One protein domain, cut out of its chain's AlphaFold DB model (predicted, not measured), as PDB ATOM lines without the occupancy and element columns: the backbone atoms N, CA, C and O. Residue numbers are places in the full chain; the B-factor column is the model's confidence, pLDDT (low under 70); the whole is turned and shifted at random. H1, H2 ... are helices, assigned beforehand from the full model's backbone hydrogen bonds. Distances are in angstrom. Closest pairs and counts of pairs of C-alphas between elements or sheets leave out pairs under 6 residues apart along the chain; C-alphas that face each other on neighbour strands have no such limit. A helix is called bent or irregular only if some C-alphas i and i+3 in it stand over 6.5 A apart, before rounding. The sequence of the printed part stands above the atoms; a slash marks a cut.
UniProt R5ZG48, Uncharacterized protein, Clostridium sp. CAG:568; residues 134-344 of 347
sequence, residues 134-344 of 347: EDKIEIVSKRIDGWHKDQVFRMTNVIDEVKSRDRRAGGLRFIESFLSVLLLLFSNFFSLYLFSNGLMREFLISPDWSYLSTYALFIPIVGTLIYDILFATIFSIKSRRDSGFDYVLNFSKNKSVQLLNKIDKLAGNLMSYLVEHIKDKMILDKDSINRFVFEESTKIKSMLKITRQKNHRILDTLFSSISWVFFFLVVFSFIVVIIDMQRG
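What this domain is: This is residues 134 to 344 of the 347 residues of an uncharacterized protein of Clostridium sp. CAG:568 (UniProt R5ZG48). The domain is a long rod built along one very long helix, H1, with H4 packed beside it over one half and H3a and H7 beside it over the other, making a three-helix bundle there. Between these halves the shorter H3b and H6 cross H1 and each other; H2 sits at the bundle's far end, and little H5 is near H4. The 211 printed residues hold seven named helices, H1 to H7 in chain order, and no named strand: the class is all helix. The whole is extended, with a radius of gyration of the C-alphas of 30.2 A and spans of 102 by 26 by 25 A.

Where its parts are: H1, residues 134 to 196, begins at C-alpha 134 (491.192, 424.905, 394.732) and measures 90.1 A, with a kink of 27 degrees near residue 170. H2 is residues 198 to 205. H3, residues 212 to 254, was assigned as one helix by its hydrogen bonds but is bent, with C-alphas 241 and 244 6.9 A apart. Its arms are H3a, residues 212 to 241, 41.7 A, and H3b, residues 244 to 254, 15.4 A. H3a is irregular, with C-alphas 217 and 220 6.7 A apart, and has a kink of 33 degrees near residue 219. H4, residues 256 to 280, measures 36.4 A. H5 is residues 288 to 292 and H6 residues 297 to 307. H7, residues 313 to 342, measures 43.2 A and ends at C-alpha 342 (419.050, 381.540, 350.788).

How they stand to each other: H1 is the hub. Its residues 136 to 159 touch H4 at a shallow tilt of 13 degrees, opposite ways, closest at the C-alphas of His 148 and Ala 267, 6.3 A. H1, H3a and H7 form an up-and-down bundle, each running against the one before it. H3a and H7 touch at 19 degrees, a shallow tilt, closest at C-alphas Ala 216 and Ser 333, 4.7 A. H1 touches H7 with residues 176 to 190, closest at C-alphas Leu 183 and Phe 327, 5.8 A. H3b touches H1 at a steep tilt of 64 degrees, closest at C-alphas Ile 159 and Ser 252, 5.6 A. H6 touches H3b, closest at C-alphas Val 248 and Met 303, 5.7 A. H1 and H2 only just touch, only at the corner, with 3 pairs of C-alphas within 8 A, closest at Leu 194 and Met 200, 5.6 A. H5 is close to H4 but not clearly touching, with C-alphas Leu 266 and Phe 292 6.2 A apart. Every O i to N i+4 pair is within hydrogen-bond range in H2, H3b, H4, H6 and H7, against 57 of 59 in H1, 23 of 26 in H3a and 0 of 1 in H5, where 2 of 2 O i to N i+3 pairs are.

The domain as a whole: The C-alphas of Lys 281 and Gly 344, the two farthest apart, are 103.0 A from each other. The printed part has no cut and no long link. Mean pLDDT of the printed part is 75.3; 62 residues are under 70, among them 165 to 177, 238 to 252 and 296 to 316.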
ATOM      1  N   GLU A 134     492.641 424.682 394.644       90.94
ATOM      2  CA  GLU A 134     491.192 424.905 394.732       90.94
ATOM      3  C   GLU A 134     490.612 425.400 393.399       90.94
ATOM      4  O   GLU A 134     489.661 424.801 392.890       90.94
ATOM      5  N   ASP A 135     491.236 426.407 392.777       89.31
ATOM      6  CA  ASP A 135     490.812 426.940 391.478       89.31
ATOM      7  C   ASP A 135     490.938 425.871 390.380       89.31
ATOM      8  O   ASP A 135     490.034 425.707 389.557       89.31
ATOM      9  N   LYS A 136     492.037 425.099 390.365       89.81
ATOM     10  CA  LYS A 136     492.233 423.995 389.402       89.81
ATOM     11  C   LYS A 136     491.126 422.951 389.516       89.81
ATOM     12  O   LYS A 136     490.585 422.511 388.498       89.81
ATOM     13  N   ILE A 137     490.785 422.562 390.747       91.81
ATOM     14  CA  ILE A 137     489.733 421.584 391.028       91.81
ATOM     15  C   ILE A 137     488.373 422.118 390.569       91.81
ATOM     16  O   ILE A 137     487.621 421.371 389.942       91.81
ATOM     17  N   GLU A 138     488.059 423.393 390.811       88.81
ATOM     18  CA  GLU A 138     486.804 424.001 390.357       88.81
ATOM     19  C   GLU A 138     486.679 423.981 388.824       88.81
ATOM     20  O   GLU A 138     485.648 423.567 388.279       88.81
ATOM     21  N   ILE A 139     487.745 424.369 388.116       84.44
ATOM     22  CA  ILE A 139     487.792 424.398 386.648       84.44
ATOM     23  C   ILE A 139     487.548 422.998 386.071       84.44
ATOM     24  O   ILE A 139     486.705 422.815 385.186       84.44
ATOM     25  N   VAL A 140     488.264 422.001 386.594       86.38
ATOM     26  CA  VAL A 140     488.125 420.606 386.169       86.38
ATOM     27  C   VAL A 140     486.735 420.063 386.505       86.38
ATOM     28  O   VAL A 140     486.111 419.440 385.644       86.38
ATOM     29  N   SER A 141     486.205 420.354 387.697       86.88
ATOM     30  CA  SER A 141     484.865 419.927 388.122       86.88
ATOM     31  C   SER A 141     483.791 420.436 387.168       86.88
ATOM     32  O   SER A 141     482.995 419.656 386.650       86.88
ATOM     33  N   LYS A 142     483.803 421.740 386.864       81.88
ATOM     34  CA  LYS A 142     482.841 422.355 385.942       81.88
ATOM     35  C   LYS A 142     482.876 421.691 384.570       81.88
ATOM     36  O   LYS A 142     481.852 421.571 383.890       81.88
ATOM     37  N   ARG A 143     484.064 421.267 384.145       77.62
ATOM     38  CA  ARG A 143     484.253 420.641 382.847       77.62
ATOM     39  C   ARG A 143     483.806 419.178 382.821       77.62
ATOM     40  O   ARG A 143     483.148 418.785 381.855       77.62
ATOM     41  N   ILE A 144     484.069 418.418 383.883       83.06
ATOM     42  CA  ILE A 144     483.530 417.063 384.072       83.06
ATOM     43  C   ILE A 144     482.005 417.097 384.150       83.06
ATOM     44  O   ILE A 144     481.360 416.274 383.510       83.06
ATOM     45  N   ASP A 145     481.414 418.064 384.851       76.69
ATOM     46  CA  ASP A 145     479.958 418.211 384.932       76.69
ATOM     47  C   ASP A 145     479.333 418.458 383.554       76.69
ATOM     48  O   ASP A 145     478.292 417.892 383.216       76.69
ATOM     49  N   GLY A 146     479.970 419.300 382.733       74.56
ATOM     50  CA  GLY A 146     479.550 419.529 381.351       74.56
ATOM     51  C   GLY A 146     479.632 418.257 380.506       74.56
ATOM     52  O   GLY A 146     478.687 417.927 379.788       74.56
ATOM     53  N   TRP A 147     480.732 417.515 380.636       79.88
ATOM     54  CA  TRP A 147     480.913 416.222 379.982       79.88
ATOM     55  C   TRP A 147     479.858 415.198 380.421       79.88
ATOM     56  O   TRP A 147     479.224 414.569 379.575       79.88
ATOM     57  N   HIS A 148     479.621 415.062 381.726       80.75
ATOM     58  CA  HIS A 148     478.653 414.133 382.309       80.75
ATOM     59  C   HIS A 148     477.242 414.408 381.793       80.75
ATOM     60  O   HIS A 148     476.589 413.497 381.280       80.75
ATOM     61  N   LYS A 149     476.810 415.675 381.826       76.06
ATOM     62  CA  LYS A 149     475.515 416.102 381.280       76.06
ATOM     63  C   LYS A 149     475.379 415.755 379.801       76.06
ATOM     64  O   LYS A 149     474.331 415.251 379.407       76.06
ATOM     65  N   ASP A 150     476.423 415.972 378.998       69.25
ATOM     66  CA  ASP A 150     476.423 415.605 377.576       69.25
ATOM     67  C   ASP A 150     476.283 414.084 377.380       69.25
ATOM     68  O   ASP A 150     475.443 413.634 376.598       69.25
ATOM     69  N   GLN A 151     477.027 413.266 378.133       73.62
ATOM     70  CA  GLN A 151     476.937 411.803 378.026       73.62
ATOM     71  C   GLN A 151     475.573 411.259 378.471       73.62
ATOM     72  O   GLN A 151     474.992 410.402 377.794       73.62
ATOM     73  N   VAL A 152     475.028 411.774 379.577       75.50
ATOM     74  CA  VAL A 152     473.685 411.421 380.062       75.50
ATOM     75  C   VAL A 152     472.620 411.831 379.049       75.50
ATOM     76  O   VAL A 152     471.732 411.033 378.738       75.50
ATOM     77  N   PHE A 153     472.716 413.037 378.486       70.31
ATOM     78  CA  PHE A 153     471.787 413.530 377.472       70.31
ATOM     79  C   PHE A 153     471.801 412.659 376.210       70.31
ATOM     80  O   PHE A 153     470.744 412.205 375.768       70.31
ATOM     81  N   ARG A 154     472.989 412.340 375.674       67.88
ATOM     82  CA  ARG A 154     473.151 411.435 374.518       67.88
ATOM     83  C   ARG A 154     472.471 410.093 374.755       67.88
ATOM     84  O   ARG A 154     471.754 409.602 373.886       67.88
ATOM     85  N   MET A 155     472.680 409.510 375.930       71.69
ATOM     86  CA  MET A 155     472.103 408.216 376.265       71.69
ATOM     87  C   MET A 155     470.582 408.280 376.429       71.69
ATOM     88  O   MET A 155     469.859 407.421 375.921       71.69
ATOM     89  N   THR A 156     470.088 409.311 377.109       73.31
ATOM     90  CA  THR A 156     468.657 409.482 377.388       73.31
ATOM     91  C   THR A 156     467.867 409.709 376.103       73.31
ATOM     92  O   THR A 156     466.860 409.040 375.889       73.31
ATOM     93  N   ASN A 157     468.374 410.535 375.182       70.44
ATOM     94  CA  ASN A 157     467.736 410.752 373.879       70.44
ATOM     95  C   ASN A 157     467.554 409.453 373.096       70.44
ATOM     96  O   ASN A 157     466.523 409.232 372.468       70.44
ATOM     97  N   VAL A 158     468.545 408.570 373.152       68.62
ATOM     98  CA  VAL A 158     468.520 407.287 372.442       68.62
ATOM     99  C   VAL A 158     467.508 406.347 373.084       68.62
ATOM    100  O   VAL A 158     466.734 405.693 372.388       68.62
ATOM    101  N   ILE A 159     467.474 406.307 374.417       70.56
ATOM    102  CA  ILE A 159     466.471 405.564 375.186       70.56
ATOM    103  C   ILE A 159     465.056 406.043 374.834       70.56
ATOM    104  O   ILE A 159     464.165 405.212 374.626       70.56
ATOM    105  N   ASP A 160     464.850 407.354 374.746       71.69
ATOM    106  CA  ASP A 160     463.553 407.962 374.452       71.69
ATOM    107  C   ASP A 160     463.137 407.764 372.991       71.69
ATOM    108  O   ASP A 160     461.977 407.442 372.712       71.69
ATOM    109  N   GLU A 161     464.077 407.842 372.050       70.50
ATOM    110  CA  GLU A 161     463.845 407.521 370.641       70.50
ATOM    111  C   GLU A 161     463.382 406.061 370.484       70.50
ATOM    112  O   GLU A 161     462.368 405.792 369.836       70.50
ATOM    113  N   VAL A 162     464.040 405.121 371.169       70.06
ATOM    114  CA  VAL A 162     463.650 403.699 371.194       70.06
ATOM    115  C   VAL A 162     462.247 403.519 371.766       70.06
ATOM    116  O   VAL A 162     461.406 402.864 371.149       70.06
ATOM    117  N   LYS A 163     461.970 404.110 372.934       71.00
ATOM    118  CA  LYS A 163     460.665 403.996 373.606       71.00
ATOM    119  C   LYS A 163     459.541 404.613 372.776       71.00
ATOM    120  O   LYS A 163     458.445 404.059 372.712       71.00
ATOM    121  N   SER A 164     459.792 405.750 372.130       71.25
ATOM    122  CA  SER A 164     458.806 406.414 371.274       71.25
ATOM    123  C   SER A 164     458.506 405.600 370.010       71.25
ATOM    124  O   SER A 164     457.342 405.482 369.613       71.25
ATOM    125  N   ARG A 165     459.528 404.970 369.415       69.50
ATOM    126  CA  ARG A 165     459.374 404.053 368.281       69.50
ATOM    127  C   ARG A 165     458.622 402.785 368.679       69.50
ATOM    128  O   ARG A 165     457.744 402.375 367.926       69.50
ATOM    129  N   ASP A 166     458.880 402.230 369.864       69.75
ATOM    130  CA  ASP A 166     458.147 401.073 370.406       69.75
ATOM    131  C   ASP A 166     456.662 401.379 370.604       69.75
ATOM    132  O   ASP A 166     455.817 400.621 370.153       69.75
ATOM    133  N   ARG A 167     456.310 402.537 371.180       67.31
ATOM    134  CA  ARG A 167     454.896 402.933 371.341       67.31
ATOM    135  C   ARG A 167     454.156 403.008 370.003       67.31
ATOM    136  O   ARG A 167     453.023 402.543 369.900       67.31
ATOM    137  N   ARG A 168     454.797 403.568 368.970       64.06
ATOM    138  CA  ARG A 168     454.218 403.656 367.616       64.06
ATOM    139  C   ARG A 168     454.131 402.286 366.941       64.06
ATOM    140  O   ARG A 168     453.112 401.975 366.332       64.06
ATOM    141  N   ALA A 169     455.179 401.472 367.053       63.41
ATOM    142  CA  ALA A 169     455.218 400.130 366.480       63.41
ATOM    143  C   ALA A 169     454.245 399.173 367.186       63.41
ATOM    144  O   ALA A 169     453.615 398.358 366.523       63.41
ATOM    145  N   GLY A 170     454.080 399.297 368.503       60.12
ATOM    146  CA  GLY A 170     453.199 398.466 369.322       60.12
ATOM    147  C   GLY A 170     451.731 398.584 368.922       60.12
ATOM    148  O   GLY A 170     451.059 397.564 368.802       60.12
ATOM    149  N   GLY A 171     451.250 399.795 368.619       63.34
ATOM    150  CA  GLY A 171     449.893 399.988 368.096       63.34
ATOM    151  C   GLY A 171     449.676 399.295 366.746       63.34
ATOM    152  O   GLY A 171     448.660 398.635 366.543       63.34
ATOM    153  N   LEU A 172     450.659 399.375 365.844       64.50
ATOM    154  CA  LEU A 172     450.589 398.724 364.533       64.50
ATOM    155  C   LEU A 172     450.668 397.193 364.650       64.50
ATOM    156  O   LEU A 172     449.855 396.491 364.058       64.50
ATOM    157  N   ARG A 173     451.598 396.681 365.472       65.56
ATOM    158  CA  ARG A 173     451.753 395.246 365.773       65.56
ATOM    159  C   ARG A 173     450.484 394.669 366.408       65.56
ATOM    160  O   ARG A 173     450.112 393.542 366.091       65.56
ATOM    161  N   PHE A 174     449.805 395.430 367.272       69.50
ATOM    162  CA  PHE A 174     448.523 395.032 367.855       69.50
ATOM    163  C   PHE A 174     447.434 394.892 366.788       69.50
ATOM    164  O   PHE A 174     446.773 393.861 366.741       69.50
ATOM    165  N   ILE A 175     447.289 395.882 365.901       68.19
ATOM    166  CA  ILE A 175     446.307 395.845 364.806       68.19
ATOM    167  C   ILE A 175     446.590 394.672 363.854       68.19
ATOM    168  O   ILE A 175     445.675 393.921 363.531       68.19
ATOM    169  N   GLU A 176     447.851 394.477 363.451       67.00
ATOM    170  CA  GLU A 176     448.280 393.350 362.607       67.00
ATOM    171  C   GLU A 176     447.956 391.996 363.258       67.00
ATOM    172  O   GLU A 176     447.369 391.119 362.622       67.00
ATOM    173  N   SER A 177     448.300 391.828 364.538       68.69
ATOM    174  CA  SER A 177     448.052 390.582 365.276       68.69
ATOM    175  C   SER A 177     446.556 390.332 365.466       68.69
ATOM    176  O   SER A 177     446.091 389.211 365.289       68.69
ATOM    177  N   PHE A 178     445.790 391.381 365.773       75.44
ATOM    178  CA  PHE A 178     444.338 391.316 365.911       75.44
ATOM    179  C   PHE A 178     443.665 390.889 364.599       75.44
ATOM    180  O   PHE A 178     442.860 389.964 364.610       75.44
ATOM    181  N   LEU A 179     444.045 391.493 363.466       71.00
ATOM    182  CA  LEU A 179     443.561 391.113 362.130       71.00
ATOM    183  C   LEU A 179     443.919 389.667 361.774       71.00
ATOM    184  O   LEU A 179     443.069 388.944 361.263       71.00
ATOM    185  N   SER A 180     445.144 389.235 362.080       71.56
ATOM    186  CA  SER A 180     445.605 387.865 361.804       71.56
ATOM    187  C   SER A 180     444.792 386.831 362.595       71.56
ATOM    188  O   SER A 180     444.328 385.836 362.041       71.56
ATOM    189  N   VAL A 181     444.551 387.092 363.886       78.56
ATOM    190  CA  VAL A 181     443.702 386.242 364.738       78.56
ATOM    191  C   VAL A 181     442.262 386.228 364.230       78.56
ATOM    192  O   VAL A 181     441.636 385.171 364.178       78.56
ATOM    193  N   LEU A 182     441.735 387.382 363.829       77.75
ATOM    194  CA  LEU A 182     440.369 387.506 363.338       77.75
ATOM    195  C   LEU A 182     440.184 386.757 362.006       77.75
ATOM    196  O   LEU A 182     439.199 386.040 361.857       77.75
ATOM    197  N   LEU A 183     441.159 386.819 361.092       77.62
ATOM    198  CA  LEU A 183     441.188 386.019 359.862       77.62
ATOM    199  C   LEU A 183     441.166 384.511 360.159       77.62
ATOM    200  O   LEU A 183     440.366 383.784 359.570       77.62
ATOM    201  N   LEU A 184     442.007 384.047 361.091       76.56
ATOM    202  CA  LEU A 184     442.061 382.639 361.501       76.56
ATOM    203  C   LEU A 184     440.738 382.174 362.121       76.56
ATOM    204  O   LEU A 184     440.254 381.091 361.802       76.56
ATOM    205  N   LEU A 185     440.128 382.990 362.982       79.75
ATOM    206  CA  LEU A 185     438.825 382.684 363.575       79.75
ATOM    207  C   LEU A 185     437.727 382.605 362.509       79.75
ATOM    208  O   LEU A 185     436.952 381.650 362.517       79.75
ATOM    209  N   PHE A 186     437.688 383.555 361.569       75.50
ATOM    210  CA  PHE A 186     436.719 383.546 360.472       75.50
ATOM    211  C   PHE A 186     436.905 382.345 359.544       75.50
ATOM    212  O   PHE A 186     435.921 381.696 359.199       75.50
ATOM    213  N   SER A 187     438.140 382.007 359.173       75.06
ATOM    214  CA  SER A 187     438.409 380.845 358.321       75.06
ATOM    215  C   SER A 187     438.069 379.521 359.014       75.06
ATOM    216  O   SER A 187     437.451 378.648 358.403       75.06
ATOM    217  N   ASN A 188     438.383 379.383 360.306       76.19
ATOM    218  CA  ASN A 188     438.024 378.194 361.078       76.19
ATOM    219  C   ASN A 188     436.507 378.063 361.252       76.19
ATOM    220  O   ASN A 188     435.961 376.977 361.066       76.19
ATOM    221  N   PHE A 189     435.811 379.162 361.559       79.56
ATOM    222  CA  PHE A 189     434.351 379.166 361.644       79.56
ATOM    223  C   PHE A 189     433.713 378.815 360.296       79.56
ATOM    224  O   PHE A 189     432.809 377.984 360.239       79.56
ATOM    225  N   PHE A 190     434.227 379.390 359.207       76.75
ATOM    226  CA  PHE A 190     433.771 379.079 357.858       76.75
ATOM    227  C   PHE A 190     433.995 377.605 357.512       76.75
ATOM    228  O   PHE A 190     433.074 376.940 357.055       76.75
ATOM    229  N   SER A 191     435.171 377.058 357.813       73.50
ATOM    230  CA  SER A 191     435.479 375.643 357.582       73.50
ATOM    231  C   SER A 191     434.536 374.723 358.366       73.50
ATOM    232  O   SER A 191     433.969 373.794 357.796       73.50
ATOM    233  N   LEU A 192     434.290 375.007 359.649       75.31
ATOM    234  CA  LEU A 192     433.322 374.260 360.463       75.31
ATOM    235  C   LEU A 192     431.900 374.342 359.889       75.31
ATOM    236  O   LEU A 192     431.179 373.343 359.866       75.31
ATOM    237  N   TYR A 193     431.501 375.514 359.395       75.38
ATOM    238  CA  TYR A 193     430.217 375.706 358.726       75.38
ATOM    239  C   TYR A 193     430.111 374.875 357.435       75.38
ATOM    240  O   TYR A 193     429.100 374.209 357.217       75.38
ATOM    241  N   LEU A 194     431.169 374.832 356.621       72.06
ATOM    242  CA  LEU A 194     431.201 374.027 355.396       72.06
ATOM    243  C   LEU A 194     431.114 372.524 355.676       72.06
ATOM    244  O   LEU A 194     430.362 371.823 355.007       72.06
ATOM    245  N   PHE A 195     431.844 372.023 356.677       69.88
ATOM    246  CA  PHE A 195     431.846 370.594 357.009       69.88
ATOM    247  C   PHE A 195     430.588 370.127 357.750       69.88
ATOM    248  O   PHE A 195     430.240 368.947 357.668       69.88
ATOM    249  N   SER A 196     429.906 371.022 358.468       73.44
ATOM    250  CA  SER A 196     428.637 370.706 359.141       73.44
ATOM    251  C   SER A 196     427.436 370.702 358.192       73.44
ATOM    252  O   SER A 196     426.412 370.098 358.512       73.44
ATOM    253  N   ASN A 197     427.556 371.317 357.013       73.94
ATOM    254  CA  ASN A 197     426.502 371.361 356.012       73.94
ATOM    255  C   ASN A 197     426.691 370.267 354.945       73.94
ATOM    256  O   ASN A 197     427.635 370.300 354.157       73.94
ATOM    257  N   GLY A 198     425.769 369.300 354.907       69.69
ATOM    258  CA  GLY A 198     425.849 368.129 354.028       69.69
ATOM    259  C   GLY A 198     425.950 368.460 352.535       69.69
ATOM    260  O   GLY A 198     426.757 367.843 351.848       69.69
ATOM    261  N   LEU A 199     425.211 369.471 352.064       67.06
ATOM    262  CA  LEU A 199     425.231 369.902 350.659       67.06
ATOM    263  C   LEU A 199     426.584 370.518 350.284       67.06
ATOM    264  O   LEU A 199     427.184 370.162 349.276       67.06
ATOM    265  N   MET A 200     427.139 371.373 351.146       69.06
ATOM    266  CA  MET A 200     428.455 371.986 350.904       69.06
ATOM    267  C   MET A 200     429.586 370.958 350.903       69.06
ATOM    268  O   MET A 200     430.557 371.092 350.157       69.06
ATOM    269  N   ARG A 201     429.453 369.905 351.715       69.94
ATOM    270  CA  ARG A 201     430.406 368.795 351.735       69.94
ATOM    271  C   ARG A 201     430.450 368.053 350.398       69.94
ATOM    272  O   ARG A 201     431.527 367.629 349.995       69.94
ATOM    273  N   GLU A 202     429.318 367.904 349.715       71.19
ATOM    274  CA  GLU A 202     429.262 367.269 348.391       71.19
ATOM    275  C   GLU A 202     429.951 368.126 347.326       71.19
ATOM    276  O   GLU A 202     430.764 367.601 346.572       71.19
ATOM    277  N   PHE A 203     429.771 369.448 347.347       69.31
ATOM    278  CA  PHE A 203     430.480 370.367 346.441       69.31
ATOM    279  C   PHE A 203     431.998 370.398 346.638       69.31
ATOM    280  O   PHE A 203     432.742 370.649 345.692       69.31
ATOM    281  N   LEU A 204     432.478 370.115 347.851       71.88
ATOM    282  CA  LEU A 204     433.910 369.942 348.107       71.88
ATOM    283  C   LEU A 204     434.455 368.622 347.534       71.88
ATOM    284  O   LEU A 204     435.623 368.564 347.153       71.88
ATOM    285  N   ILE A 205     433.634 367.568 347.480       77.62
ATOM    286  CA  ILE A 205     434.025 366.228 347.009       77.62
ATOM    287  C   ILE A 205     433.882 366.111 345.481       77.62
ATOM    288  O   ILE A 205     434.724 365.490 344.833       77.62
ATOM    289  N   SER A 206     432.850 366.726 344.903       81.00
ATOM    290  CA  SER A 206     432.558 366.751 343.466       81.00
ATOM    291  C   SER A 206     432.268 368.187 342.998       81.00
ATOM    292  O   SER A 206     431.104 368.562 342.859       81.00
ATOM    293  N   PRO A 207     433.310 369.010 342.779       79.06
ATOM    294  CA  PRO A 207     433.138 370.420 342.445       79.06
ATOM    295  C   PRO A 207     432.606 370.627 341.022       79.06
ATOM    296  O   PRO A 207     433.179 370.113 340.059       79.06
ATOM    297  N   ASP A 208     431.565 371.452 340.886       81.12
ATOM    298  CA  ASP A 208     431.080 371.952 339.597       81.12
ATOM    299  C   ASP A 208     431.541 373.399 339.368       81.12
ATOM    300  O   ASP A 208     431.040 374.354 339.965       81.12
ATOM    301  N   TRP A 209     432.511 373.567 338.474       81.88
ATOM    302  CA  TRP A 209     433.145 374.852 338.166       81.88
ATOM    303  C   TRP A 209     432.300 375.791 337.300       81.88
ATOM    304  O   TRP A 209     432.763 376.882 336.961       81.88
ATOM    305  N   SER A 210     431.082 375.395 336.925       80.31
ATOM    306  CA  SER A 210     430.130 376.288 336.262       80.31
ATOM    307  C   SER A 210     429.464 377.275 337.233       80.31
ATOM    308  O   SER A 210     429.006 378.336 336.804       80.31
ATOM    309  N   TYR A 211     429.485 376.986 338.542       73.19
ATOM    310  CA  TYR A 211     428.878 377.817 339.585       73.19
ATOM    311  C   TYR A 211     429.895 378.713 340.302       73.19
ATOM    312  O   TYR A 211     430.970 378.277 340.720       73.19
ATOM    313  N   LEU A 212     429.518 379.979 340.520       74.06
ATOM    314  CA  LEU A 212     430.306 380.955 341.288       74.06
ATOM    315  C   LEU A 212     430.548 380.490 342.736       74.06
ATOM    316  O   LEU A 212     431.614 380.731 343.304       74.06
ATOM    317  N   SER A 213     429.570 379.786 343.304       72.56
ATOM    318  CA  SER A 213     429.563 379.224 344.655       72.56
ATOM    319  C   SER A 213     430.719 378.240 344.864       72.56
ATOM    320  O   SER A 213     431.363 378.263 345.911       72.56
ATOM    321  N   THR A 214     431.058 377.447 343.842       76.56
ATOM    322  CA  THR A 214     432.191 376.512 343.874       76.56
ATOM    323  C   THR A 214     433.517 377.258 344.006       76.56
ATOM    324  O   THR A 214     434.333 376.907 344.851       76.56
ATOM    325  N   TYR A 215     433.726 378.350 343.262       78.31
ATOM    326  CA  TYR A 215     434.929 379.178 343.435       78.31
ATOM    327  C   TYR A 215     434.978 379.826 344.819       78.31
ATOM    328  O   TYR A 215     436.040 379.841 345.440       78.31
ATOM    329  N   ALA A 216     433.840 380.317 345.320       79.31
ATOM    330  CA  ALA A 216     433.749 380.873 346.665       79.31
ATOM    331  C   ALA A 216     434.178 379.838 347.718       79.31
ATOM    332  O   ALA A 216     435.070 380.116 348.506       79.31
ATOM    333  N   LEU A 217     433.681 378.601 347.664       78.31
ATOM    334  CA  LEU A 217     434.041 377.543 348.620       78.31
ATOM    335  C   LEU A 217     435.554 377.296 348.754       78.31
ATOM    336  O   LEU A 217     436.043 377.069 349.862       78.31
ATOM    337  N   PHE A 218     436.307 377.383 347.656       79.81
ATOM    338  CA  PHE A 218     437.756 377.161 347.666       79.81
ATOM    339  C   PHE A 218     438.580 378.401 348.056       79.81
ATOM    340  O   PHE A 218     439.731 378.244 348.476       79.81
ATOM    341  N   ILE A 219     438.023 379.620 347.982       81.75
ATOM    342  CA  ILE A 219     438.737 380.866 348.325       81.75
ATOM    343  C   ILE A 219     439.263 380.846 349.771       81.75
ATOM    344  O   ILE A 219     440.430 381.181 349.963       81.75
ATOM    345  N   PRO A 220     438.502 380.424 350.797       77.19
ATOM    346  CA  PRO A 220     439.009 380.403 352.170       77.19
ATOM    347  C   PRO A 220     439.997 379.283 352.474       77.19
ATOM    348  O   PRO A 220     440.726 379.407 353.451       77.19
ATOM    349  N   ILE A 221     440.049 378.222 351.663       77.25
ATOM    350  CA  ILE A 221     441.018 377.123 351.812       77.25
ATOM    351  C   ILE A 221     442.345 377.502 351.146       77.25
ATOM    352  O   ILE A 221     443.407 377.447 351.759       77.25
ATOM    353  N   VAL A 222     442.290 377.922 349.880       81.31
ATOM    354  CA  VAL A 222     443.483 378.319 349.120       81.31
ATOM    355  C   VAL A 222     444.020 379.655 349.632       81.31
ATOM    356  O   VAL A 222     445.229 379.847 349.755       81.31
ATOM    357  N   GLY A 223     443.124 380.580 349.968       78.06
ATOM    358  CA  GLY A 223     443.467 381.917 350.427       78.06
ATOM    359  C   GLY A 223     444.166 381.927 351.781       78.06
ATOM    360  O   GLY A 223     445.151 382.644 351.930       78.06
ATOM    361  N   THR A 224     443.733 381.112 352.748       76.56
ATOM    362  CA  THR A 224     444.451 381.000 354.029       76.56
ATOM    363  C   THR A 224     445.810 380.352 353.872       76.56
ATOM    364  O   THR A 224     446.770 380.849 354.443       76.56
ATOM    365  N   LEU A 225     445.937 379.326 353.032       80.12
ATOM    366  CA  LEU A 225     447.226 378.686 352.785       80.12
ATOM    367  C   LEU A 225     448.237 379.660 352.157       80.12
ATOM    368  O   LEU A 225     449.388 379.729 352.587       80.12
ATOM    369  N   ILE A 226     447.812 380.455 351.168       82.88
ATOM    370  CA  ILE A 226     448.661 381.504 350.582       82.88
ATOM    371  C   ILE A 226     448.982 382.578 351.628       82.88
ATOM    372  O   ILE A 226     450.133 383.015 351.723       82.88
ATOM    373  N   TYR A 227     447.993 382.989 352.424       81.81
ATOM    374  CA  TYR A 227     448.189 383.953 353.501       81.81
ATOM    375  C   TYR A 227     449.214 383.463 354.526       81.81
ATOM    376  O   TYR A 227     450.117 384.223 354.857       81.81
ATOM    377  N   ASP A 228     449.148 382.208 354.967       79.00
ATOM    378  CA  ASP A 228     450.061 381.634 355.960       79.00
ATOM    379  C   ASP A 228     451.505 381.588 355.446       79.00
ATOM    380  O   ASP A 228     452.441 381.937 356.170       79.00
ATOM    381  N   ILE A 229     451.704 381.232 354.171       80.62
ATOM    382  CA  ILE A 229     453.028 381.248 353.530       80.62
ATOM    383  C   ILE A 229     453.578 382.679 353.465       80.62
ATOM    384  O   ILE A 229     454.741 382.923 353.815       80.62
ATOM    385  N   LEU A 230     452.757 383.644 353.040       80.19
ATOM    386  CA  LEU A 230     453.143 385.057 352.982       80.19
ATOM    387  C   LEU A 230     453.413 385.618 354.380       80.19
ATOM    388  O   LEU A 230     454.414 386.307 354.577       80.19
ATOM    389  N   PHE A 231     452.576 385.274 355.357       79.25
ATOM    390  CA  PHE A 231     452.716 385.643 356.756       79.25
ATOM    391  C   PHE A 231     454.033 385.123 357.319       79.25
ATOM    392  O   PHE A 231     454.834 385.916 357.803       79.25
ATOM    393  N   ALA A 232     454.315 383.824 357.197       76.25
ATOM    394  CA  ALA A 232     455.543 383.222 357.709       76.25
ATOM    395  C   ALA A 232     456.795 383.845 357.073       76.25
ATOM    396  O   ALA A 232     457.781 384.124 357.763       76.25
ATOM    397  N   THR A 233     456.745 384.122 355.767       75.81
ATOM    398  CA  THR A 233     457.851 384.742 355.027       75.81
ATOM    399  C   THR A 233     458.088 386.181 355.485       75.81
ATOM    400  O   THR A 233     459.208 386.551 355.845       75.81
ATOM    401  N   ILE A 234     457.032 386.997 355.530       74.56
ATOM    402  CA  ILE A 234     457.112 388.408 355.920       74.56
ATOM    403  C   ILE A 234     457.465 388.541 357.402       74.56
ATOM    404  O   ILE A 234     458.323 389.351 357.753       74.56
ATOM    405  N   PHE A 235     456.880 387.713 358.266       72.44
ATOM    406  CA  PHE A 235     457.198 387.658 359.688       72.44
ATOM    407  C   PHE A 235     458.660 387.274 359.920       72.44
ATOM    408  O   PHE A 235     459.334 387.914 360.720       72.44
ATOM    409  N   SER A 236     459.199 386.303 359.177       70.62
ATOM    410  CA  SER A 236     460.616 385.926 359.271       70.62
ATOM    411  C   SER A 236     461.550 387.069 358.858       70.62
ATOM    412  O   SER A 236     462.560 387.322 359.520       70.62
ATOM    413  N   ILE A 237     461.204 387.802 357.793       71.12
ATOM    414  CA  ILE A 237     461.951 388.988 357.343       71.12
ATOM    415  C   ILE A 237     461.875 390.103 358.398       71.12
ATOM    416  O   ILE A 237     462.900 390.685 358.758       71.12
ATOM    417  N   LYS A 238     460.677 390.372 358.933       68.50
ATOM    418  CA  LYS A 238     460.422 391.382 359.969       68.50
ATOM    419  C   LYS A 238     461.138 391.036 361.274       68.50
ATOM    420  O   LYS A 238     461.797 391.898 361.832       68.50
ATOM    421  N   SER A 239     461.113 389.775 361.703       65.88
ATOM    422  CA  SER A 239     461.794 389.285 362.907       65.88
ATOM    423  C   SER A 239     463.316 389.418 362.803       65.88
ATOM    424  O   SER A 239     463.949 389.952 363.711       65.88
ATOM    425  N   ARG A 240     463.923 389.024 361.674       65.62
ATOM    426  CA  ARG A 240     465.370 389.216 361.463       65.62
ATOM    427  C   ARG A 240     465.757 390.693 361.485       65.62
ATOM    428  O   ARG A 240     466.756 391.043 362.109       65.62
ATOM    429  N   ARG A 241     464.958 391.550 360.848       64.12
ATOM    430  CA  ARG A 241     465.166 393.005 360.808       64.12
ATOM    431  C   ARG A 241     465.012 393.653 362.186       64.12
ATOM    432  O   ARG A 241     465.855 394.446 362.591       64.12
ATOM    433  N   ASP A 242     463.945 393.308 362.896       64.94
ATOM    434  CA  ASP A 242     463.560 393.937 364.155       64.94
ATOM    435  C   ASP A 242     464.332 393.348 365.351       64.94
ATOM    436  O   ASP A 242     464.380 393.987 366.396       64.94
ATOM    437  N   SER A 243     465.020 392.207 365.198       62.78
ATOM    438  CA  SER A 243     465.820 391.554 366.253       62.78
ATOM    439  C   SER A 243     466.789 392.503 366.968       62.78
ATOM    440  O   SER A 243     466.908 392.489 368.196       62.78
ATOM    441  N   GLY A 244     467.448 393.381 366.208       63.12
ATOM    442  CA  GLY A 244     468.328 394.408 366.751       63.12
ATOM    443  C   GLY A 244     467.565 395.463 367.550       63.12
ATOM    444  O   GLY A 244     468.006 395.857 368.627       63.12
ATOM    445  N   PHE A 245     466.409 395.903 367.046       65.31
ATOM    446  CA  PHE A 245     465.556 396.882 367.714       65.31
ATOM    447  C   PHE A 245     464.943 396.311 368.997       65.31
ATOM    448  O   PHE A 245     464.983 396.976 370.026       65.31
ATOM    449  N   ASP A 246     464.458 395.068 368.976       64.00
ATOM    450  CA  ASP A 246     463.901 394.383 370.145       64.00
ATOM    451  C   ASP A 246     464.978 394.160 371.227       64.00
ATOM    452  O   ASP A 246     464.711 394.294 372.425       64.00
ATOM    453  N   TYR A 247     466.231 393.911 370.828       65.50
ATOM    454  CA  TYR A 247     467.369 393.899 371.751       65.50
ATOM    455  C   TYR A 247     467.623 395.276 372.383       65.50
ATOM    456  O   TYR A 247     467.736 395.367 373.609       65.50
ATOM    457  N   VAL A 248     467.662 396.354 371.583       64.88
ATOM    458  CA  VAL A 248     467.820 397.731 372.099       64.88
ATOM    459  C   VAL A 248     466.656 398.105 373.017       64.88
ATOM    460  O   VAL A 248     466.844 398.756 374.042       64.88
ATOM    461  N   LEU A 249     465.447 397.666 372.685       66.56
ATOM    462  CA  LEU A 249     464.246 397.902 373.466       66.56
ATOM    463  C   LEU A 249     464.311 397.214 374.831       66.56
ATOM    464  O   LEU A 249     464.057 397.850 375.853       66.56
ATOM    465  N   ASN A 250     464.695 395.939 374.861       67.00
ATOM    466  CA  ASN A 250     464.898 395.195 376.105       67.00
ATOM    467  C   ASN A 250     466.034 395.792 376.940       67.00
ATOM    468  O   ASN A 250     465.932 395.878 378.164       67.00
ATOM    469  N   PHE A 251     467.096 396.260 376.284       69.12
ATOM    470  CA  PHE A 251     468.170 396.996 376.935       69.12
ATOM    471  C   PHE A 251     467.665 398.313 377.553       69.12
ATOM    472  O   PHE A 251     467.900 398.573 378.729       69.12
ATOM    473  N   SER A 252     466.901 399.108 376.805       69.12
ATOM    474  CA  SER A 252     466.299 400.366 377.263       69.12
ATOM    475  C   SER A 252     465.338 400.161 378.441       69.12
ATOM    476  O   SER A 252     465.352 400.943 379.394       69.12
ATOM    477  N   LYS A 253     464.539 399.087 378.424       71.06
ATOM    478  CA  LYS A 253     463.585 398.756 379.496       71.06
ATOM    479  C   LYS A 253     464.274 398.274 380.776       71.06
ATOM    480  O   LYS A 253     463.887 398.708 381.855       71.06
ATOM    481  N   ASN A 254     465.309 397.437 380.662       72.12
ATOM    482  CA  ASN A 254     465.840 396.697 381.816       72.12
ATOM    483  C   ASN A 254     467.243 397.133 382.268       72.12
ATOM    484  O   ASN A 254     467.645 396.826 383.386       72.12
ATOM    485  N   LYS A 255     468.018 397.805 381.408       72.25
ATOM    486  CA  LYS A 255     469.446 398.103 381.637       72.25
ATOM    487  C   LYS A 255     469.818 399.582 381.502       72.25
ATOM    488  O   LYS A 255     470.956 399.935 381.798       72.25
ATOM    489  N   SER A 256     468.885 400.455 381.121       72.12
ATOM    490  CA  SER A 256     469.128 401.901 380.976       72.12
ATOM    491  C   SER A 256     469.641 402.554 382.261       72.12
ATOM    492  O   SER A 256     470.654 403.246 382.232       72.12
ATOM    493  N   VAL A 257     469.001 402.269 383.399       79.50
ATOM    494  CA  VAL A 257     469.414 402.788 384.716       79.50
ATOM    495  C   VAL A 257     470.820 402.314 385.085       79.50
ATOM    496  O   VAL A 257     471.636 403.099 385.552       79.50
ATOM    497  N   GLN A 258     471.142 401.043 384.824       81.69
ATOM    498  CA  GLN A 258     472.480 400.511 385.085       81.69
ATOM    499  C   GLN A 258     473.542 401.235 384.256       81.69
ATOM    500  O   GLN A 258     474.638 401.475 384.751       81.69
ATOM    501  N   LEU A 259     473.226 401.595 383.011       77.81
ATOM    502  CA  LEU A 259     474.151 402.322 382.155       77.81
ATOM    503  C   LEU A 259     474.344 403.774 382.615       77.81
ATOM    504  O   LEU A 259     475.480 404.235 382.657       77.81
ATOM    505  N   LEU A 260     473.272 404.467 383.014       81.50
ATOM    506  CA  LEU A 260     473.370 405.814 383.591       81.50
ATOM    507  C   LEU A 260     474.228 405.804 384.864       81.50
ATOM    508  O   LEU A 260     475.189 406.559 384.951       81.50
ATOM    509  N   ASN A 261     474.007 404.834 385.756       85.81
ATOM    510  CA  ASN A 261     474.838 404.659 386.949       85.81
ATOM    511  C   ASN A 261     476.317 404.385 386.606       85.81
ATOM    512  O   ASN A 261     477.215 404.765 387.357       85.81
ATOM    513  N   LYS A 262     476.602 403.709 385.483       85.19
ATOM    514  CA  LYS A 262     477.981 403.519 385.006       85.19
ATOM    515  C   LYS A 262     478.598 404.836 384.510       85.19
ATOM    516  O   LYS A 262     479.784 405.042 384.752       85.19
ATOM    517  N   ILE A 263     477.828 405.715 383.858       84.56
ATOM    518  CA  ILE A 263     478.280 407.065 383.461       84.56
ATOM    519  C   ILE A 263     478.577 407.905 384.711       84.56
ATOM    520  O   ILE A 263     479.645 408.507 384.789       84.56
ATOM    521  N   ASP A 264     477.694 407.874 385.713       87.94
ATOM    522  CA  ASP A 264     477.886 408.580 386.990       87.94
ATOM    523  C   ASP A 264     479.171 408.125 387.692       87.94
ATOM    524  O   ASP A 264     479.995 408.935 388.118       87.94
ATOM    525  N   LYS A 265     479.387 406.806 387.756       91.00
ATOM    526  CA  LYS A 265     480.596 406.233 388.352       91.00
ATOM    527  C   LYS A 265     481.860 406.627 387.583       91.00
ATOM    528  O   LYS A 265     482.882 406.894 388.206       91.00
ATOM    529  N   LEU A 266     481.805 406.674 386.251       88.06
ATOM    530  CA  LEU A 266     482.931 407.132 385.435       88.06
ATOM    531  C   LEU A 266     483.244 408.612 385.663       88.06
ATOM    532  O   LEU A 266     484.420 408.948 385.774       88.06
ATOM    533  N   ALA A 267     482.226 409.469 385.788       87.50
ATOM    534  CA  ALA A 267     482.411 410.881 386.125       87.50
ATOM    535  C   ALA A 267     483.113 411.046 387.477       87.50
ATOM    536  O   ALA A 267     484.099 411.774 387.578       87.50
ATOM    537  N   GLY A 268     482.652 410.304 388.490       90.31
ATOM    538  CA  GLY A 268     483.271 410.294 389.815       90.31
ATOM    539  C   GLY A 268     484.724 409.821 389.775       90.31
ATOM    540  O   GLY A 268     485.601 410.492 390.309       90.31
ATOM    541  N   ASN A 269     484.998 408.714 389.080       90.88
ATOM    542  CA  ASN A 269     486.357 408.194 388.931       90.88
ATOM    543  C   ASN A 269     487.280 409.184 388.200       90.88
ATOM    544  O   ASN A 269     488.433 409.340 388.594       90.88
ATOM    545  N   LEU A 270     486.787 409.845 387.146       89.62
ATOM    546  CA  LEU A 270     487.544 410.844 386.388       89.62
ATOM    547  C   LEU A 270     487.879 412.057 387.261       89.62
ATOM    548  O   LEU A 270     489.012 412.530 387.246       89.62
ATOM    549  N   MET A 271     486.916 412.509 388.068       91.69
ATOM    550  CA  MET A 271     487.119 413.593 389.025       91.69
ATOM    551  C   MET A 271     488.166 413.222 390.074       91.69
ATOM    552  O   MET A 271     489.113 413.973 390.283       91.69
ATOM    553  N   SER A 272     488.044 412.048 390.702       92.62
ATOM    554  CA  SER A 272     489.023 411.582 391.690       92.62
ATOM    555  C   SER A 272     490.431 411.484 391.105       92.62
ATOM    556  O   SER A 272     491.374 411.958 391.731       92.62
ATOM    557  N   TYR A 273     490.557 410.945 389.889       92.00
ATOM    558  CA  TYR A 273     491.835 410.814 389.192       92.00
ATOM    559  C   TYR A 273     492.499 412.173 388.935       92.00
ATOM    560  O   TYR A 273     493.680 412.350 389.232       92.00
ATOM    561  N   LEU A 274     491.740 413.159 388.444       90.25
ATOM    562  CA  LEU A 274     492.273 414.500 388.196       90.25
ATOM    563  C   LEU A 274     492.615 415.248 389.489       90.25
ATOM    564  O   LEU A 274     493.644 415.911 389.546       90.25
ATOM    565  N   VAL A 275     491.803 415.117 390.541       92.56
ATOM    566  CA  VAL A 275     492.076 415.742 391.847       92.56
ATOM    567  C   VAL A 275     493.362 415.203 392.473       92.56
ATOM    568  O   VAL A 275     494.128 415.981 393.038       92.56
ATOM    569  N   GLU A 276     493.606 413.894 392.382       93.19
ATOM    570  CA  GLU A 276     494.847 413.266 392.853       93.19
ATOM    571  C   GLU A 276     496.065 413.862 392.132       93.19
ATOM    572  O   GLU A 276     496.978 414.371 392.775       93.19
ATOM    573  N   HIS A 277     496.015 413.944 390.799       91.31
ATOM    574  CA  HIS A 277     497.116 414.484 389.994       91.31
ATOM    575  C   HIS A 277     497.335 415.989 390.202       91.31
ATOM    576  O   HIS A 277     498.478 416.443 390.198       91.31
ATOM    577  N   ILE A 278     496.267 416.762 390.439       91.06
ATOM    578  CA  ILE A 278     496.368 418.181 390.817       91.06
ATOM    579  C   ILE A 278     497.117 418.328 392.147       91.06
ATOM    580  O   ILE A 278     498.061 419.112 392.223       91.06
ATOM    581  N   LYS A 279     496.722 417.566 393.176       90.06
ATOM    582  CA  LYS A 279     497.330 417.636 394.516       90.06
ATOM    583  C   LYS A 279     498.787 417.196 394.513       90.06
ATOM    584  O   LYS A 279     499.626 417.837 395.145       90.06
ATOM    585  N   ASP A 280     499.084 416.139 393.770       90.12
ATOM    586  CA  ASP A 280     500.432 415.588 393.672       90.12
ATOM    587  C   ASP A 280     501.313 416.351 392.672       90.12
ATOM    588  O   ASP A 280     502.519 416.114 392.592       90.12
ATOM    589  N   LYS A 281     500.725 417.291 391.916       86.75
ATOM    590  CA  LYS A 281     501.373 418.068 390.848       86.75
ATOM    591  C   LYS A 281     502.050 417.178 389.804       86.75
ATOM    592  O   LYS A 281     503.122 417.505 389.287       86.75
ATOM    593  N   MET A 282     501.421 416.046 389.504       88.50
ATOM    594  CA  MET A 282     501.930 415.047 388.571       88.50
ATOM    595  C   MET A 282     501.169 415.096 387.248       88.50
ATOM    596  O   MET A 282     499.944 415.169 387.215       88.50
ATOM    597  N   ILE A 283     501.923 415.037 386.152       87.31
ATOM    598  CA  ILE A 283     501.397 414.934 384.784       87.31
ATOM    599  C   ILE A 283     500.621 413.620 384.634       87.31
ATOM    600  O   ILE A 283     501.003 412.600 385.211       87.31
ATOM    601  N   LEU A 284     499.543 413.642 383.852       86.88
ATOM    602  CA  LEU A 284     498.652 412.498 383.669       86.88
ATOM    603  C   LEU A 284     499.269 411.405 382.790       86.88
ATOM    604  O   LEU A 284     500.051 411.661 381.868       86.88
ATOM    605  N   ASP A 285     498.851 410.162 383.032       85.75
ATOM    606  CA  ASP A 285     499.351 409.005 382.290       85.75
ATOM    607  C   ASP A 285     499.048 409.118 380.789       85.75
ATOM    608  O   ASP A 285     497.940 409.483 380.385       85.75
ATOM    609  N   LYS A 286     500.014 408.709 379.956       76.88
ATOM    610  CA  LYS A 286     499.957 408.831 378.487       76.88
ATOM    611  C   LYS A 286     498.756 408.145 377.821       76.88
ATOM    612  O   LYS A 286     498.355 408.598 376.761       76.88
ATOM    613  N   ASP A 287     498.181 407.124 378.459       75.88
ATOM    614  CA  ASP A 287     497.019 406.358 377.970       75.88
ATOM    615  C   ASP A 287     495.794 406.497 378.890       75.88
ATOM    616  O   ASP A 287     494.907 405.634 378.926       75.88
ATOM    617  N   SER A 288     495.754 407.559 379.699       80.06
ATOM    618  CA  SER A 288     494.728 407.760 380.727       80.06
ATOM    619  C   SER A 288     493.300 407.770 380.174       80.06
ATOM    620  O   SER A 288     492.386 407.359 380.887       80.06
ATOM    621  N   ILE A 289     493.085 408.130 378.903       75.75
ATOM    622  CA  ILE A 289     491.747 408.153 378.288       75.75
ATOM    623  C   ILE A 289     491.109 406.759 378.236       75.75
ATOM    624  O   ILE A 289     489.924 406.610 378.540       75.75
ATOM    625  N   ASN A 290     491.887 405.713 377.942       76.19
ATOM    626  CA  ASN A 290     491.365 404.350 377.805       76.19
ATOM    627  C   ASN A 290     490.765 403.799 379.109       76.19
ATOM    628  O   ASN A 290     489.944 402.882 379.074       76.19
ATOM    629  N   ARG A 291     491.129 404.376 380.263       79.81
ATOM    630  CA  ARG A 291     490.593 403.991 381.579       79.81
ATOM    631  C   ARG A 291     489.135 404.399 381.779       79.81
ATOM    632  O   ARG A 291     488.466 403.832 382.639       79.81
ATOM    633  N   PHE A 292     488.640 405.357 380.995       80.12
ATOM    634  CA  PHE A 292     487.299 405.927 381.158       80.12
ATOM    635  C   PHE A 292     486.354 405.574 379.998       80.12
ATOM    636  O   PHE A 292     485.343 406.243 379.786       80.12
ATOM    637  N   VAL A 293     486.655 404.491 379.272       76.06
ATOM    638  CA  VAL A 293     485.810 403.939 378.206       76.06
ATOM    639  C   VAL A 293     485.040 402.705 378.684       76.06
ATOM    640  O   VAL A 293     485.561 401.864 379.414       76.06
ATOM    641  N   PHE A 294     483.793 402.546 378.232       72.19
ATOM    642  CA  PHE A 294     483.031 401.320 378.441       72.19
ATOM    643  C   PHE A 294     483.597 400.154 377.635       72.19
ATOM    644  O   PHE A 294     483.708 400.201 376.407       72.19
ATOM    645  N   GLU A 295     483.783 399.022 378.307       70.38
ATOM    646  CA  GLU A 295     484.052 397.747 377.637       70.38
ATOM    647  C   GLU A 295     482.934 397.356 376.652       70.38
ATOM    648  O   GLU A 295     483.186 396.726 375.628       70.38
ATOM    649  N   GLU A 296     481.696 397.771 376.934       67.31
ATOM    650  CA  GLU A 296     480.488 397.461 376.156       67.31
ATOM    651  C   GLU A 296     480.184 398.494 375.050       67.31
ATOM    652  O   GLU A 296     479.153 398.397 374.382       67.31
ATOM    653  N   SER A 297     481.070 399.471 374.842       63.56
ATOM    654  CA  SER A 297     480.954 400.569 373.863       63.56
ATOM    655  C   SER A 297     480.484 400.125 372.472       63.56
ATOM    656  O   SER A 297     479.553 400.701 371.913       63.56
ATOM    657  N   THR A 298     481.049 399.043 371.935       64.81
ATOM    658  CA  THR A 298     480.685 398.488 370.618       64.81
ATOM    659  C   THR A 298     479.232 398.020 370.542       64.81
ATOM    660  O   THR A 298     478.566 398.228 369.525       64.81
ATOM    661  N   LYS A 299     478.705 397.439 371.629       65.44
ATOM    662  CA  LYS A 299     477.299 397.016 371.729       65.44
ATOM    663  C   LYS A 299     476.371 398.225 371.787       65.44
ATOM    664  O   LYS A 299     475.313 398.211 371.176       65.44
ATOM    665  N   ILE A 300     476.773 399.288 372.475       63.66
ATOM    666  CA  ILE A 300     475.993 400.529 372.562       63.66
ATOM    667  C   ILE A 300     475.996 401.256 371.206       63.66
ATOM    668  O   ILE A 300     474.957 401.712 370.736       63.66
ATOM    669  N   LYS A 301     477.136 401.295 370.509       63.47
ATOM    670  CA  LYS A 301     477.261 401.890 369.169       63.47
ATOM    671  C   LYS A 301     476.427 401.153 368.121       63.47
ATOM    672  O   LYS A 301     475.789 401.788 367.280       63.47
ATOM    673  N   SER A 302     476.377 399.822 368.183       64.50
ATOM    674  CA  SER A 302     475.488 399.051 367.311       64.50
ATOM    675  C   SER A 302     474.014 399.322 367.626       64.50
ATOM    676  O   SER A 302     473.239 399.518 366.692       64.50
ATOM    677  N   MET A 303     473.641 399.462 368.906       62.47
ATOM    678  CA  MET A 303     472.288 399.879 369.297       62.47
ATOM    679  C   MET A 303     471.909 401.242 368.694       62.47
ATOM    680  O   MET A 303     470.855 401.354 368.070       62.47
ATOM    681  N   LEU A 304     472.791 402.244 368.801       58.69
ATOM    682  CA  LEU A 304     472.611 403.593 368.235       58.69
ATOM    683  C   LEU A 304     472.436 403.596 366.711       58.69
ATOM    684  O   LEU A 304     471.746 404.441 366.142       58.69
ATOM    685  N   LYS A 305     473.090 402.657 366.024       65.06
ATOM    686  CA  LYS A 305     472.983 402.509 364.570       65.06
ATOM    687  C   LYS A 305     471.648 401.881 364.165       65.06
ATOM    688  O   LYS A 305     471.061 402.280 363.161       65.06
ATOM    689  N   ILE A 306     471.170 400.913 364.944       62.31
ATOM    690  CA  ILE A 306     469.919 400.193 364.688       62.31
ATOM    691  C   ILE A 306     468.704 401.103 364.925       62.31
ATOM    692  O   ILE A 306     467.760 401.085 364.137       62.31
ATOM    693  N   THR A 307     468.737 401.966 365.945       58.97
ATOM    694  CA  THR A 307     467.656 402.936 366.202       58.97
ATOM    695  C   THR A 307     467.467 403.931 365.065       58.97
ATOM    696  O   THR A 307     466.330 404.284 364.753       58.97
ATOM    697  N   ARG A 308     468.556 404.297 364.382       54.38
ATOM    698  CA  ARG A 308     468.562 405.224 363.241       54.38
ATOM    699  C   ARG A 308     468.181 404.588 361.903       54.38
ATOM    700  O   ARG A 308     467.983 405.309 360.924       54.38
ATOM    701  N   GLN A 309     468.059 403.260 361.810       62.41
ATOM    702  CA  GLN A 309     467.591 402.634 360.571       62.41
ATOM    703  C   GLN A 309     466.132 403.021 360.303       62.41
ATOM    704  O   GLN A 309     465.245 402.744 361.120       62.41
ATOM    705  N   LYS A 310     465.894 403.657 359.144       55.38
ATOM    706  CA  LYS A 310     464.564 404.086 358.687       55.38
ATOM    707  C   LYS A 310     463.574 402.922 358.770       55.38
ATOM    708  O   LYS A 310     463.837 401.831 358.271       55.38
ATOM    709  N   ASN A 311     462.406 403.185 359.359       58.34
ATOM    710  CA  ASN A 311     461.265 402.278 359.262       58.34
ATOM    711  C   ASN A 311     460.927 402.078 357.778       58.34
ATOM    712  O   ASN A 311     460.570 403.037 357.087       58.34
ATOM    713  N   HIS A 312     461.008 400.840 357.294       62.19
ATOM    714  CA  HIS A 312     460.548 400.483 355.955       62.19
ATOM    715  C   HIS A 312     459.019 400.429 355.941       62.19
ATOM    716  O   HIS A 312     458.425 399.353 355.925       62.19
ATOM    717  N   ARG A 313     458.393 401.615 355.902       63.81
ATOM    718  CA  ARG A 313     456.933 401.786 355.813       63.81
ATOM    719  C   ARG A 313     456.321 400.938 354.701       63.81
ATOM    720  O   ARG A 313     455.215 400.453 354.867       63.81
ATOM    721  N   ILE A 314     457.042 400.726 353.601       66.75
ATOM    722  CA  ILE A 314     456.569 399.952 352.446       66.75
ATOM    723  C   ILE A 314     456.275 398.495 352.824       66.75
ATOM    724  O   ILE A 314     455.208 397.998 352.492       66.75
ATOM    725  N   LEU A 315     457.178 397.827 353.552       68.88
ATOM    726  CA  LEU A 315     457.003 396.423 353.954       68.88
ATOM    727  C   LEU A 315     455.835 396.254 354.930       68.88
ATOM    728  O   LEU A 315     455.018 395.355 354.756       68.88
ATOM    729  N   ASP A 316     455.735 397.145 355.919       68.81
ATOM    730  CA  ASP A 316     454.648 397.103 356.904       68.81
ATOM    731  C   ASP A 316     453.290 397.442 356.244       68.81
ATOM    732  O   ASP A 316     452.269 396.829 356.547       68.81
ATOM    733  N   THR A 317     453.277 398.367 355.274       71.31
ATOM    734  CA  THR A 317     452.064 398.733 354.516       71.31
ATOM    735  C   THR A 317     451.621 397.597 353.596       71.31
ATOM    736  O   THR A 317     450.448 397.244 353.602       71.31
ATOM    737  N   LEU A 318     452.552 396.978 352.857       72.62
ATOM    738  CA  LEU A 318     452.276 395.813 352.010       72.62
ATOM    739  C   LEU A 318     451.668 394.669 352.821       72.62
ATOM    740  O   LEU A 318     450.678 394.083 352.398       72.62
ATOM    741  N   PHE A 319     452.220 394.381 353.999       73.12
ATOM    742  CA  PHE A 319     451.718 393.312 354.855       73.12
ATOM    743  C   PHE A 319     450.300 393.581 355.377       73.12
ATOM    744  O   PHE A 319     449.441 392.696 355.335       73.12
ATOM    745  N   SER A 320     450.033 394.814 355.813       72.69
ATOM    746  CA  SER A 320     448.689 395.237 356.216       72.69
ATOM    747  C   SER A 320     447.702 395.132 355.048       72.69
ATOM    748  O   SER A 320     446.644 394.523 355.192       72.69
ATOM    749  N   SER A 321     448.068 395.625 353.861       78.94
ATOM    750  CA  SER A 321     447.236 395.528 352.656       78.94
ATOM    751  C   SER A 321     446.946 394.082 352.251       78.94
ATOM    752  O   SER A 321     445.799 393.762 351.959       78.94
ATOM    753  N   ILE A 322     447.949 393.197 352.282       80.31
ATOM    754  CA  ILE A 322     447.776 391.764 352.006       80.31
ATOM    755  C   ILE A 322     446.787 391.157 353.007       80.31
ATOM    756  O   ILE A 322     445.827 390.508 352.598       80.31
ATOM    757  N   SER A 323     446.961 391.429 354.303       76.50
ATOM    758  CA  SER A 323     446.062 390.924 355.351       76.50
ATOM    759  C   SER A 323     444.617 391.389 355.153       76.50
ATOM    760  O   SER A 323     443.694 390.587 355.272       76.50
ATOM    761  N   TRP A 324     444.411 392.654 354.776       80.75
ATOM    762  CA  TRP A 324     443.086 393.184 354.451       80.75
ATOM    763  C   TRP A 324     442.468 392.528 353.216       80.75
ATOM    764  O   TRP A 324     441.292 392.177 353.248       80.75
ATOM    765  N   VAL A 325     443.242 392.326 352.145       84.38
ATOM    766  CA  VAL A 325     442.759 391.667 350.922       84.38
ATOM    767  C   VAL A 325     442.303 390.240 351.223       84.38
ATOM    768  O   VAL A 325     441.188 389.876 350.857       84.38
ATOM    769  N   PHE A 326     443.110 389.454 351.940       81.75
ATOM    770  CA  PHE A 326     442.731 388.089 352.317       81.75
ATOM    771  C   PHE A 326     441.523 388.063 353.258       81.75
ATOM    772  O   PHE A 326     440.628 387.241 353.068       81.75
ATOM    773  N   PHE A 327     441.438 388.997 354.207       80.31
ATOM    774  CA  PHE A 327     440.267 389.128 355.071       80.31
ATOM    775  C   PHE A 327     438.986 389.401 354.277       80.31
ATOM    776  O   PHE A 327     438.004 388.672 354.427       80.31
ATOM    777  N   PHE A 328     438.999 390.390 353.381       83.31
ATOM    778  CA  PHE A 328     437.833 390.694 352.553       83.31
ATOM    779  C   PHE A 328     437.477 389.559 351.594       83.31
ATOM    780  O   PHE A 328     436.293 389.313 351.393       83.31
ATOM    781  N   LEU A 329     438.459 388.835 351.048       84.88
ATOM    782  CA  LEU A 329     438.205 387.666 350.200       84.88
ATOM    783  C   LEU A 329     437.482 386.550 350.964       84.88
ATOM    784  O   LEU A 329     436.505 385.999 350.455       84.88
ATOM    785  N   VAL A 330     437.908 386.249 352.194       80.56
ATOM    786  CA  VAL A 330     437.264 385.230 353.041       80.56
ATOM    787  C   VAL A 330     435.853 385.657 353.449       80.56
ATOM    788  O   VAL A 330     434.916 384.864 353.356       80.56
ATOM    789  N   VAL A 331     435.666 386.920 353.845       82.62
ATOM    790  CA  VAL A 331     434.343 387.457 354.210       82.62
ATOM    791  C   VAL A 331     433.401 387.495 353.006       82.62
ATOM    792  O   VAL A 331     432.245 387.093 353.118       82.62
ATOM    793  N   PHE A 332     433.879 387.939 351.844       85.06
ATOM    794  CA  PHE A 332     433.089 387.970 350.615       85.06
ATOM    795  C   PHE A 332     432.651 386.566 350.202       85.06
ATOM    796  O   PHE A 332     431.476 386.347 349.925       85.06
ATOM    797  N   SER A 333     433.574 385.602 350.246       81.75
ATOM    798  CA  SER A 333     433.270 384.193 350.012       81.75
ATOM    799  C   SER A 333     432.158 383.686 350.932       81.75
ATOM    800  O   SER A 333     431.222 383.035 350.474       81.75
ATOM    801  N   PHE A 334     432.222 384.012 352.225       79.19
ATOM    802  CA  PHE A 334     431.184 383.625 353.180       79.19
ATOM    803  C   PHE A 334     429.814 384.216 352.828       79.19
ATOM    804  O   PHE A 334     428.811 383.505 352.850       79.19
ATOM    805  N   ILE A 335     429.771 385.497 352.454       82.75
ATOM    806  CA  ILE A 335     428.533 386.186 352.064       82.75
ATOM    807  C   ILE A 335     427.925 385.557 350.804       82.75
ATOM    808  O   ILE A 335     426.724 385.296 350.785       82.75
ATOM    809  N   VAL A 336     428.733 385.291 349.772       82.12
ATOM    810  CA  VAL A 336     428.269 384.664 348.520       82.12
ATOM    811  C   VAL A 336     427.647 383.297 348.800       82.12
ATOM    812  O   VAL A 336     426.530 383.035 348.363       82.12
ATOM    813  N   VAL A 337     428.317 382.470 349.609       75.94
ATOM    814  CA  VAL A 337     427.824 381.137 349.979       75.94
ATOM    815  C   VAL A 337     426.495 381.211 350.748       75.94
ATOM    816  O   VAL A 337     425.584 380.438 350.463       75.94
ATOM    817  N   ILE A 338     426.331 382.167 351.671       76.69
ATOM    818  CA  ILE A 338     425.059 382.367 352.392       76.69
ATOM    819  C   ILE A 338     423.935 382.815 351.448       76.69
ATOM    820  O   ILE A 338     422.806 382.336 351.567       76.69
ATOM    821  N   ILE A 339     424.214 383.747 350.533       77.81
ATOM    822  CA  ILE A 339     423.205 384.290 349.612       77.81
ATOM    823  C   ILE A 339     422.715 383.210 348.644       77.81
ATOM    824  O   ILE A 339     421.505 383.092 348.439       77.81
ATOM    825  N   ASP A 340     423.627 382.420 348.078       71.12
ATOM    826  CA  ASP A 340     423.268 381.336 347.160       71.12
ATOM    827  C   ASP A 340     422.413 380.277 347.871       71.12
ATOM    828  O   ASP A 340     421.378 379.866 347.344       71.12
ATOM    829  N   MET A 341     422.734 379.958 349.130       67.44
ATOM    830  CA  MET A 341     421.905 379.086 349.968       67.44
ATOM    831  C   MET A 341     420.495 379.634 350.219       67.44
ATOM    832  O   MET A 341     419.520 378.888 350.156       67.44
ATOM    833  N   GLN A 342     420.359 380.930 350.516       69.62
ATOM    834  CA  GLN A 342     419.050 381.540 350.788       69.62
ATOM    835  C   GLN A 342     418.153 381.608 349.550       69.62
ATOM    836  O   GLN A 342     416.930 381.631 349.679       69.62
ATOM    837  N   ARG A 343     418.742 381.655 348.352       66.06
ATOM    838  CA  ARG A 343     417.992 381.749 347.095       66.06
ATOM    839  C   ARG A 343     417.430 380.415 346.620       66.06
ATOM    840  O   ARG A 343     416.654 380.424 345.669       66.06
ATOM    841  N   GLY A 344     417.806 379.292 347.240       56.50
ATOM    842  CA  GLY A 344     417.388 377.960 346.792       56.50
ATOM    843  C   GLY A 344     417.771 377.668 345.337       56.50
ATOM    844  O   GLY A 344     417.230 376.745 344.733       56.50
TER     845      GLY A 344